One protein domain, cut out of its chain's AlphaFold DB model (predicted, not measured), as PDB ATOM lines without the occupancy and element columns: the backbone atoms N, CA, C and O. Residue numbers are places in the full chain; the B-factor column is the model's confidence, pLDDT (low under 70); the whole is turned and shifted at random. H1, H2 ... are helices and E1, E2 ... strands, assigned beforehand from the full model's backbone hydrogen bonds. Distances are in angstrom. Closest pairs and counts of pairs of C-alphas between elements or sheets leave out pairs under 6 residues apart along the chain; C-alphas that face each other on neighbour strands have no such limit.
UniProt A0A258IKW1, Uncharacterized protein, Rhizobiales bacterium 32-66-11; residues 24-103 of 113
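Overview. This is residues 24 to 103 of the 113 residues of an uncharacterized protein of Rhizobiales bacterium 32-66-11 (UniProt A0A258IKW1). A long, strongly twisted hairpin, E3 and E4, makes the longest axis, with E1 beside E3 and short E2 at the sheet's edge; H1 packs slantwise on one face of the hairpin. The printed part has 80 residues, with four named strands and then one named helix, E1 E2 E3 E4 H1; the sheet runs E2 E1 E3 E4, antiparallel from E1 to E4, and the class is mixed, helices and strands. It is compact, with a radius of gyration of the C-alphas of 12.9 A, yet elongated, spanning 41 by 25 by 19 A.

Arrangement. Start at residues 24 to 25, which pair antiparallel with residues 66 to 67 of E3, residues 59 to 68. Next comes E1, residues 30 to 35, antiparallel to E3, with N 32 and O 61 2.9 A apart. E2, residues 38 to 41, meets E1 only at a point, where C-alphas 38 and 35 face each other at 5.3 A. E4, residues 71 to 82, forms a hairpin with E3; look for N 62 and O 79, 2.9 A apart. E4 bends by 75 degrees at residue 74. H1, residues 89 to 101, is on the sheet at a height of 8.0 A, over E4 and only just over E3, on which 3 of its C-alphas fall. Its closest C-alphas to E4 are Gly 79 and Ala 100, 3.9 A apart. On the local plane it stands at 43 degrees to E4, slantwise to the strands. Every O i to N i+4 pair of H1 is within hydrogen-bond range.

Along the chain. Find C-alpha 30 at (104.879, 112.851, 132.552), where E1 begins its 16.7 A. E2 covers 7.8 A. E3 runs 28.0 A from C-alpha 59 at (107.564, 122.582, 122.769), and E4 30.8 A. H1 runs 18.4 A to C-alpha 101 at (109.575, 126.243, 139.746).

Size, cuts and confidence. The C-alphas farthest apart, of Pro 55 and Asp 69, are 41.6 A apart. The printed part has no cut; the link from E2 to E3, residues 42 to 58, is long. Mean pLDDT of the printed part is 77.3; residues 34 to 47, 50 to 57 and 85 to 86 are under 70.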
ATOM      1  N   LYS A  24     107.698 123.234 146.858       93.19
ATOM      2  CA  LYS A  24     108.640 122.520 145.990       93.19
ATOM      3  C   LYS A  24     107.900 121.674 144.963       93.19
ATOM      4  O   LYS A  24     106.750 121.290 145.160       93.19
ATOM      5  N   ILE A  25     108.582 121.344 143.877       94.44
ATOM      6  CA  ILE A  25     108.138 120.303 142.948       94.44
ATOM      7  C   ILE A  25     108.732 118.951 143.358       94.44
ATOM      8  O   ILE A  25     109.828 118.898 143.913       94.44
ATOM      9  N   GLY A  26     108.003 117.868 143.107       91.00
ATOM     10  CA  GLY A  26     108.504 116.501 143.254       91.00
ATOM     11  C   GLY A  26     109.132 115.960 141.974       91.00
ATOM     12  O   GLY A  26     109.454 116.705 141.046       91.00
ATOM     13  N   GLU A  27     109.268 114.637 141.911       89.50
ATOM     14  CA  GLU A  27     109.724 113.961 140.699       89.50
ATOM     15  C   GLU A  27     108.714 114.116 139.557       89.50
ATOM     16  O   GLU A  27     107.501 114.174 139.755       89.50
ATOM     17  N   ARG A  28     109.230 114.206 138.332       86.31
ATOM     18  CA  ARG A  28     108.436 114.393 137.113       86.31
ATOM     19  C   ARG A  28     107.464 113.231 136.892       86.31
ATOM     20  O   ARG A  28     107.887 112.080 136.859       86.31
ATOM     21  N   LEU A  29     106.198 113.547 136.613       84.00
ATOM     22  CA  LEU A  29     105.135 112.558 136.375       84.00
ATOM     23  C   LEU A  29     104.982 112.161 134.905       84.00
ATOM     24  O   LEU A  29     104.640 111.021 134.608       84.00
ATOM     25  N   SER A  30     105.172 113.095 133.971       78.94
ATOM     26  CA  SER A  30     104.879 112.851 132.552       78.94
ATOM     27  C   SER A  30     105.687 113.728 131.598       78.94
ATOM     28  O   SER A  30     106.257 114.751 131.992       78.94
ATOM     29  N   TYR A  31     105.711 113.302 130.331       73.56
ATOM     30  CA  TYR A  31     106.366 113.966 129.207       73.56
ATOM     31  C   TYR A  31     105.358 114.170 128.084       73.56
ATOM     32  O   TYR A  31     104.667 113.230 127.697       73.56
ATOM     33  N   PHE A  32     105.310 115.375 127.528       76.19
ATOM     34  CA  PHE A  32     104.512 115.675 126.346       76.19
ATOM     35  C   PHE A  32     105.314 116.562 125.401       76.19
ATOM     36  O   PHE A  32     105.883 117.564 125.835       76.19
ATOM     37  N   CYS A  33     105.325 116.232 124.111       72.75
ATOM     38  CA  CYS A  33     105.714 117.192 123.085       72.75
ATOM     39  C   CYS A  33     104.454 117.820 122.490       72.75
ATOM     40  O   CYS A  33     103.417 117.162 122.369       72.75
ATOM     41  N   ARG A  34     104.520 119.110 122.157       66.88
ATOM     42  CA  ARG A  34     103.399 119.839 121.563       66.88
ATOM     43  C   ARG A  34     103.794 120.413 120.209       66.88
ATOM     44  O   ARG A  34     104.688 121.261 120.123       66.88
ATOM     45  N   ASN A  35     103.024 120.030 119.196       62.81
ATOM     46  CA  ASN A  35     102.999 120.662 117.884       62.81
ATOM     47  C   ASN A  35     101.916 121.756 117.859       62.81
ATOM     48  O   ASN A  35     100.811 121.536 118.370       62.81
ATOM     49  N   PRO A  36     102.163 122.934 117.265       52.94
ATOM     50  CA  PRO A  36     101.099 123.869 116.935       52.94
ATOM     51  C   PRO A  36     100.180 123.185 115.914       52.94
ATOM     52  O   PRO A  36     100.610 122.828 114.825       52.94
ATOM     53  N   GLY A  37      98.927 122.939 116.301       55.34
ATOM     54  CA  GLY A  37      97.911 122.318 115.443       55.34
ATOM     55  C   GLY A  37      97.597 120.843 115.722       55.34
ATOM     56  O   GLY A  37      96.528 120.401 115.327       55.34
ATOM     57  N   ASN A  38      98.433 120.102 116.463       53.75
ATOM     58  CA  ASN A  38      98.127 118.726 116.887       53.75
ATOM     59  C   ASN A  38      98.460 118.533 118.371       53.75
ATOM     60  O   ASN A  38      99.604 118.650 118.805       53.75
ATOM     61  N   SER A  39      97.422 118.294 119.172       48.72
ATOM     62  CA  SER A  39      97.478 118.474 120.629       48.72
ATOM     63  C   SER A  39      97.912 117.240 121.420       48.72
ATOM     64  O   SER A  39      97.902 117.302 122.649       48.72
ATOM     65  N   ARG A  40      98.226 116.107 120.786       53.75
ATOM     66  CA  ARG A  40      98.467 114.859 121.522       53.75
ATOM     67  C   ARG A  40      99.401 113.916 120.787       53.75
ATOM     68  O   ARG A  40      98.926 112.993 120.144       53.75
ATOM     69  N   ASP A  41     100.697 114.067 121.021       52.25
ATOM     70  CA  ASP A  41     101.624 112.962 120.819       52.25
ATOM     71  C   ASP A  41     102.315 112.663 122.157       52.25
ATOM     72  O   ASP A  41     103.235 113.360 122.595       52.25
ATOM     73  N   ASN A  42     101.828 111.631 122.854       51.66
ATOM     74  CA  ASN A  42     102.565 110.993 123.943       51.66
ATOM     75  C   ASN A  42     103.630 110.101 123.304       51.66
ATOM     76  O   ASN A  42     103.452 108.892 123.165       51.66
ATOM     77  N   ILE A  43     104.701 110.718 122.814       54.59
ATOM     78  CA  ILE A  43     105.826 109.968 122.278       54.59
ATOM     79  C   ILE A  43     106.710 109.631 123.468       54.59
ATOM     80  O   ILE A  43     107.211 110.520 124.158       54.59
ATOM     81  N   GLN A  44     106.951 108.338 123.662       51.53
ATOM     82  CA  GLN A  44     107.843 107.738 124.663       51.53
ATOM     83  C   GLN A  44     109.269 108.355 124.687       51.53
ATOM     84  O   GLN A  44     110.062 108.080 125.582       51.53
ATOM     85  N   TYR A  45     109.585 109.244 123.735       55.62
ATOM     86  CA  TYR A  45     110.864 109.916 123.523       55.62
ATOM     87  C   TYR A  45     110.836 111.449 123.716       55.62
ATOM     88  O   TYR A  45     111.831 112.111 123.437       55.62
ATOM     89  N   CYS A  46     109.768 112.025 124.284       67.50
ATOM     90  CA  CYS A  46     109.636 113.465 124.582       67.50
ATOM     91  C   CYS A  46     110.436 113.958 125.811       67.50
ATOM     92  O   CYS A  46     109.981 114.803 126.587       67.50
ATOM     93  N   HIS A  47     111.636 113.419 126.026       68.50
ATOM     94  CA  HIS A  47     112.493 113.760 127.169       68.50
ATOM     95  C   HIS A  47     113.440 114.931 126.895       68.50
ATOM     96  O   HIS A  47     114.027 115.447 127.839       68.50
ATOM     97  N   ASN A  48     113.609 115.353 125.642       70.25
ATOM     98  CA  ASN A  48     114.335 116.561 125.256       70.25
ATOM     99  C   ASN A  48     113.930 116.957 123.821       70.25
ATOM    100  O   ASN A  48     113.283 116.186 123.111       70.25
ATOM    101  N   CYS A  49     114.321 118.150 123.393       72.31
ATOM    102  CA  CYS A  49     114.050 118.663 122.052       72.31
ATOM    103  C   CYS A  49     114.924 118.034 120.949       72.31
ATOM    104  O   CYS A  49     114.596 118.173 119.780       72.31
ATOM    105  N   VAL A  50     116.010 117.327 121.291       62.88
ATOM    106  CA  VAL A  50     116.932 116.685 120.324       62.88
ATOM    107  C   VAL A  50     116.405 115.325 119.843       62.88
ATOM    108  O   VAL A  50     116.583 114.953 118.689       62.88
ATOM    109  N   ARG A  51     115.747 114.571 120.729       58.25
ATOM    110  CA  ARG A  51     115.172 113.236 120.492       58.25
ATOM    111  C   ARG A  51     113.659 113.260 120.259       58.25
ATOM    112  O   ARG A  51     113.088 112.235 119.892       58.25
ATOM    113  N   ALA A  52     113.019 114.423 120.384       55.81
ATOM    114  CA  ALA A  52     111.693 114.692 119.836       55.81
ATOM    115  C   ALA A  52     111.796 114.882 118.307       55.81
ATOM    116  O   ALA A  52     111.635 115.978 117.782       55.81
ATOM    117  N   ILE A  53     112.172 113.816 117.593       50.03
ATOM    118  CA  ILE A  53     112.535 113.846 116.170       50.03
ATOM    119  C   ILE A  53     111.273 114.034 115.322       50.03
ATOM    120  O   ILE A  53     110.582 113.085 114.965       50.03
ATOM    121  N   GLY A  54     110.978 115.288 115.005       50.41
ATOM    122  CA  GLY A  54     110.038 115.697 113.973       50.41
ATOM    123  C   GLY A  54     110.058 117.223 113.835       50.41
ATOM    124  O   GLY A  54     109.970 117.908 114.853       50.41
ATOM    125  N   PRO A  55     110.156 117.786 112.616       50.34
ATOM    126  CA  PRO A  55     110.322 119.231 112.380       50.34
ATOM    127  C   PRO A  55     109.140 120.103 112.845       50.34
ATOM    128  O   PRO A  55     109.201 121.325 112.757       50.34
ATOM    129  N   SER A  56     108.063 119.498 113.344       54.88
ATOM    130  CA  SER A  56     106.875 120.178 113.860       54.88
ATOM    131  C   SER A  56     106.920 120.471 115.368       54.88
ATOM    132  O   SER A  56     106.141 121.311 115.838       54.88
ATOM    133  N   GLN A  57     107.813 119.828 116.138       65.25
ATOM    134  CA  GLN A  57     107.802 119.889 117.608       65.25
ATOM    135  C   GLN A  57     108.285 121.244 118.114       65.25
ATOM    136  O   GLN A  57     109.468 121.569 118.091       65.25
ATOM    137  N   THR A  58     107.340 122.054 118.593       71.19
ATOM    138  CA  THR A  58     107.627 123.430 119.020       71.19
ATOM    139  C   THR A  58     107.911 123.513 120.516       71.19
ATOM    140  O   THR A  58     108.661 124.392 120.939       71.19
ATOM    141  N   TYR A  59     107.365 122.591 121.320       78.44
ATOM    142  CA  TYR A  59     107.564 122.582 122.769       78.44
ATOM    143  C   TYR A  59     107.743 121.181 123.346       78.44
ATOM    144  O   TYR A  59     107.057 120.242 122.939       78.44
ATOM    145  N   VAL A  60     108.559 121.087 124.395       81.75
ATOM    146  CA  VAL A  60     108.560 119.975 125.353       81.75
ATOM    147  C   VAL A  60     107.948 120.457 126.660       81.75
ATOM    148  O   VAL A  60     108.179 121.575 127.118       81.75
ATOM    149  N   THR A  61     107.125 119.608 127.253       84.44
ATOM    150  CA  THR A  61     106.364 119.886 128.460       84.44
ATOM    151  C   THR A  61     106.525 118.761 129.457       84.44
ATOM    152  O   THR A  61     106.251 117.609 129.123       84.44
ATOM    153  N   TRP A  62     106.855 119.110 130.700       87.38
ATOM    154  CA  TRP A  62     106.858 118.177 131.823       87.38
ATOM    155  C   TRP A  62     105.905 118.632 132.914       87.38
ATOM    156  O   TRP A  62     105.813 119.823 133.217       87.38
ATOM    157  N   THR A  63     105.237 117.669 133.531       90.31
ATOM    158  CA  THR A  63     104.353 117.924 134.666       90.31
ATOM    159  C   THR A  63     104.985 117.399 135.943       90.31
ATOM    160  O   THR A  63     105.505 116.281 135.976       90.31
ATOM    161  N   PHE A  64     104.917 118.208 136.995       93.00
ATOM    162  CA  PHE A  64     105.469 117.896 138.303       93.00
ATOM    163  C   PHE A  64     104.384 117.999 139.380       93.00
ATOM    164  O   PHE A  64     103.582 118.936 139.335       93.00
ATOM    165  N   PRO A  65     104.367 117.088 140.364       94.38
ATOM    166  CA  PRO A  65     103.528 117.219 141.541       94.38
ATOM    167  C   PRO A  65     104.085 118.329 142.432       94.38
ATOM    168  O   PRO A  65     105.301 118.495 142.545       94.38
ATOM    169  N   VAL A  66     103.200 119.082 143.075       94.06
ATOM    170  CA  VAL A  66     103.577 120.157 143.995       94.06
ATOM    171  C   VAL A  66     103.473 119.671 145.433       94.06
ATOM    172  O   VAL A  66     102.460 119.096 145.847       94.06
ATOM    173  N   TYR A  67     104.512 119.960 146.204       92.50
ATOM    174  CA  TYR A  67     104.581 119.720 147.634       92.50
ATOM    175  C   TYR A  67     104.694 121.041 148.386       92.50
ATOM    176  O   TYR A  67     105.321 121.984 147.903       92.50
ATOM    177  N   CYS A  68     104.134 121.072 149.589       92.38
ATOM    178  CA  CYS A  68     104.279 122.172 150.532       92.38
ATOM    179  C   CYS A  68     104.642 121.593 151.900       92.38
ATOM    180  O   CYS A  68     103.986 120.652 152.347       92.38
ATOM    181  N   ASP A  69     105.745 122.052 152.495       89.94
ATOM    182  CA  ASP A  69     106.294 121.532 153.761       89.94
ATOM    183  C   ASP A  69     106.376 119.995 153.809       89.94
ATOM    184  O   ASP A  69     106.066 119.329 154.793       89.94
ATOM    185  N   GLY A  70     106.771 119.405 152.676       86.94
ATOM    186  CA  GLY A  70     106.926 117.957 152.525       86.94
ATOM    187  C   GLY A  70     105.638 117.178 152.247       86.94
ATOM    188  O   GLY A  70     105.727 115.988 151.955       86.94
ATOM    189  N   ARG A  71     104.463 117.817 152.247       89.25
ATOM    190  CA  ARG A  71     103.170 117.172 151.969       89.25
ATOM    191  C   ARG A  71     102.738 117.369 150.524       89.25
ATOM    192  O   ARG A  71     102.912 118.451 149.967       89.25
ATOM    193  N   ALA A  72     102.163 116.333 149.916       90.25
ATOM    194  CA  ALA A  72     101.585 116.431 148.580       90.25
ATOM    195  C   ALA A  72     100.327 117.311 148.619       90.25
ATOM    196  O   ALA A  72      99.464 117.128 149.471       90.25
ATOM    197  N   THR A  73     100.214 118.251 147.682       90.31
ATOM    198  CA  THR A  73      99.115 119.237 147.666       90.31
ATOM    199  C   THR A  73      97.968 118.864 146.724       90.31
ATOM    200  O   THR A  73      97.001 119.609 146.601       90.31
ATOM    201  N   GLY A  74      98.101 117.766 145.972       87.44
ATOM    202  CA  GLY A  74      97.207 117.422 144.858       87.44
ATOM    203  C   GLY A  74      97.340 118.343 143.635       87.44
ATOM    204  O   GLY A  74      96.793 118.040 142.578       87.44
ATOM    205  N   GLN A  75      98.095 119.442 143.744       90.25
ATOM    206  CA  GLN A  75      98.361 120.359 142.643       90.25
ATOM    207  C   GLN A  75      99.509 119.852 141.771       90.25
ATOM    208  O   GLN A  75     100.399 119.120 142.216       90.25
ATOM    209  N   GLN A  76      99.497 120.285 140.515       92.75
ATOM    210  CA  GLN A  76     100.555 120.013 139.556       92.75
ATOM    211  C   GLN A  76     100.961 121.308 138.866       92.75
ATOM    212  O   GLN A  76     100.117 122.150 138.557       92.75
ATOM    213  N   VAL A  77     102.253 121.450 138.593       93.19
ATOM    214  CA  VAL A  77     102.784 122.538 137.771       93.19
ATOM    215  C   VAL A  77     103.414 121.976 136.511       93.19
ATOM    216  O   VAL A  77     103.995 120.889 136.497       93.19
ATOM    217  N   ARG A  78     103.286 122.738 135.429       91.56
ATOM    218  CA  ARG A  78     103.777 122.375 134.103       91.56
ATOM    219  C   ARG A  78     105.012 123.202 133.778       91.56
ATOM    220  O   ARG A  78     104.889 124.413 133.617       91.56
ATOM    221  N   GLY A  79     106.169 122.571 133.633       89.69
ATOM    222  CA  GLY A  79     107.336 123.176 132.993       89.69
ATOM    223  C   GLY A  79     107.212 123.063 131.479       89.69
ATOM    224  O   GLY A  79     106.809 122.018 130.970       89.69
ATOM    225  N   GLU A  80     107.544 124.122 130.752       88.38
ATOM    226  CA  GLU A  80     107.508 124.142 129.292       88.38
ATOM    227  C   GLU A  80     108.778 124.783 128.730       88.38
ATOM    228  O   GLU A  80     109.265 125.785 129.251       88.38
ATOM    229  N   LEU A  81     109.300 124.201 127.651       86.38
ATOM    230  CA  LEU A  81     110.449 124.704 126.911       86.38
ATOM    231  C   LEU A  81     110.143 124.706 125.420       86.38
ATOM    232  O   LEU A  81     109.686 123.700 124.880       86.38
ATOM    233  N   ARG A  82     110.445 125.824 124.757       82.31
ATOM    234  CA  ARG A  82     110.447 125.913 123.294       82.31
ATOM    235  C   ARG A  82     111.655 125.182 122.726       82.31
ATOM    236  O   ARG A  82     112.780 125.469 123.121       82.31
ATOM    237  N   CYS A  83     111.437 124.309 121.750       76.94
ATOM    238  CA  CYS A  83     112.519 123.536 121.137       76.94
ATOM    239  C   CYS A  83     113.430 124.329 120.199       76.94
ATOM    240  O   CYS A  83     114.482 123.833 119.816       76.94
ATOM    241  N   SER A  84     113.087 125.584 119.902       70.94
ATOM    242  CA  SER A  84     113.987 126.523 119.228       70.94
ATOM    243  C   SER A  84     115.151 127.004 120.106       70.94
ATOM    244  O   SER A  84     116.073 127.636 119.597       70.94
ATOM    245  N   VAL A  85     115.124 126.739 121.419       62.34
ATOM    246  CA  VAL A  85     116.206 127.103 122.340       62.34
ATOM    247  C   VAL A  85     117.276 126.004 122.290       62.34
ATOM    248  O   VAL A  85     117.103 124.930 122.864       62.34
ATOM    249  N   ALA A  86     118.368 126.253 121.560       54.59
ATOM    250  CA  ALA A  86     119.494 125.325 121.437       54.59
ATOM    251  C   ALA A  86     120.187 125.081 122.795       54.59
ATOM    252  O   ALA A  86     120.361 126.008 123.585       54.59
ATOM    253  N   GLY A  87     120.602 123.838 123.062       70.44
ATOM    254  CA  GLY A  87     121.330 123.462 124.280       70.44
ATOM    255  C   GLY A  87     121.437 121.948 124.476       70.44
ATOM    256  O   GLY A  87     120.730 121.181 123.819       70.44
ATOM    257  N   SER A  88     122.312 121.512 125.386       80.75
ATOM    258  CA  SER A  88     122.463 120.096 125.745       80.75
ATOM    259  C   SER A  88     121.210 119.555 126.450       80.75
ATOM    260  O   SER A  88     120.411 120.321 126.991       80.75
ATOM    261  N   GLU A  89     121.018 118.232 126.494       79.19
ATOM    262  CA  GLU A  89     119.908 117.640 127.255       79.19
ATOM    263  C   GLU A  89     119.869 118.126 128.722       79.19
ATOM    264  O   GLU A  89     118.796 118.562 129.146       79.19
ATOM    265  N   PRO A  90     120.981 118.134 129.490       85.00
ATOM    266  CA  PRO A  90     121.010 118.704 130.840       85.00
ATOM    267  C   PRO A  90     120.520 120.156 130.926       85.00
ATOM    268  O   PRO A  90     119.750 120.485 131.831       85.00
ATOM    269  N   ASP A  91     120.911 121.011 129.978       85.50
ATOM    270  CA  ASP A  91     120.493 122.418 129.957       85.50
ATOM    271  C   ASP A  91     118.993 122.561 129.736       85.50
ATOM    272  O   ASP A  91     118.324 123.323 130.436       85.50
ATOM    273  N   GLN A  92     118.452 121.771 128.812       83.88
ATOM    274  CA  GLN A  92     117.020 121.725 128.548       83.88
ATOM    275  C   GLN A  92     116.254 121.223 129.777       83.88
ATOM    276  O   GLN A  92     115.240 121.820 130.148       83.88
ATOM    277  N   LYS A  93     116.760 120.186 130.466       85.38
ATOM    278  CA  LYS A  93     116.152 119.698 131.716       85.38
ATOM    279  C   LYS A  93     116.100 120.802 132.761       85.38
ATOM    280  O   LYS A  93     115.053 121.035 133.360       85.38
ATOM    281  N   ARG A  94     117.222 121.493 132.964       88.50
ATOM    282  CA  ARG A  94     117.327 122.607 133.907       88.50
ATOM    283  C   ARG A  94     116.336 123.714 133.558       88.50
ATOM    284  O   ARG A  94     115.621 124.165 134.446       88.50
ATOM    285  N   ALA A  95     116.245 124.110 132.290       89.81
ATOM    286  CA  ALA A  95     115.337 125.162 131.842       89.81
ATOM    287  C   ALA A  95     113.855 124.807 132.072       89.81
ATOM    288  O   ALA A  95     113.112 125.622 132.619       89.81
ATOM    289  N   ILE A  96     113.428 123.583 131.729       88.75
ATOM    290  CA  ILE A  96     112.044 123.121 131.947       88.75
ATOM    291  C   ILE A  96     111.707 123.104 133.440       88.75
ATOM    292  O   ILE A  96     110.642 123.571 133.847       88.75
ATOM    293  N   THR A  97     112.621 122.591 134.264       91.00
ATOM    294  CA  THR A  97     112.446 122.533 135.717       91.00
ATOM    295  C   THR A  97     112.366 123.933 136.325       91.00
ATOM    296  O   THR A  97     111.467 124.194 137.118       91.00
ATOM    297  N   GLN A  98     113.233 124.867 135.922       92.12
ATOM    298  CA  GLN A  98     113.177 126.258 136.392       92.12
ATOM    299  C   GLN A  98     111.880 126.959 135.966       92.12
ATOM    300  O   GLN A  98     111.268 127.661 136.769       92.12
ATOM    301  N   ASN A  99     111.392 126.701 134.749       93.31
ATOM    302  CA  ASN A  99     110.084 127.188 134.305       93.31
ATOM    303  C   ASN A  99     108.916 126.614 135.128       93.31
ATOM    304  O   ASN A  99     107.904 127.287 135.309       93.31
ATOM    305  N   ALA A 100     109.022 125.375 135.614       93.44
ATOM    306  CA  ALA A 100     108.030 124.798 136.519       93.44
ATOM    307  C   ALA A 100     108.111 125.430 137.918       93.44
ATOM    308  O   ALA A 100     107.081 125.787 138.487       93.44
ATOM    309  N   LEU A 101     109.327 125.609 138.448       93.06
ATOM    310  CA  LEU A 101     109.575 126.243 139.746       93.06
ATOM    311  C   LEU A 101     109.040 127.676 139.793       93.06
ATOM    312  O   LEU A 101     108.418 128.055 140.779       93.06
ATOM    313  N   SER A 102     109.182 128.448 138.712       93.38
ATOM    314  CA  SER A 102     108.648 129.814 138.638       93.38
ATOM    315  C   SER A 102     107.114 129.887 138.652       93.38
ATOM    316  O   SER A 102     106.561 130.979 138.715       93.38
ATOM    317  N   LYS A 103     106.421 128.746 138.534       93.69
ATOM    318  CA  LYS A 103     104.954 128.634 138.603       93.69
ATOM    319  C   LYS A 103     104.472 128.106 139.951       93.69
ATOM    320  O   LYS A 103     103.263 127.971 140.143       93.69
TER     321      LYS A 103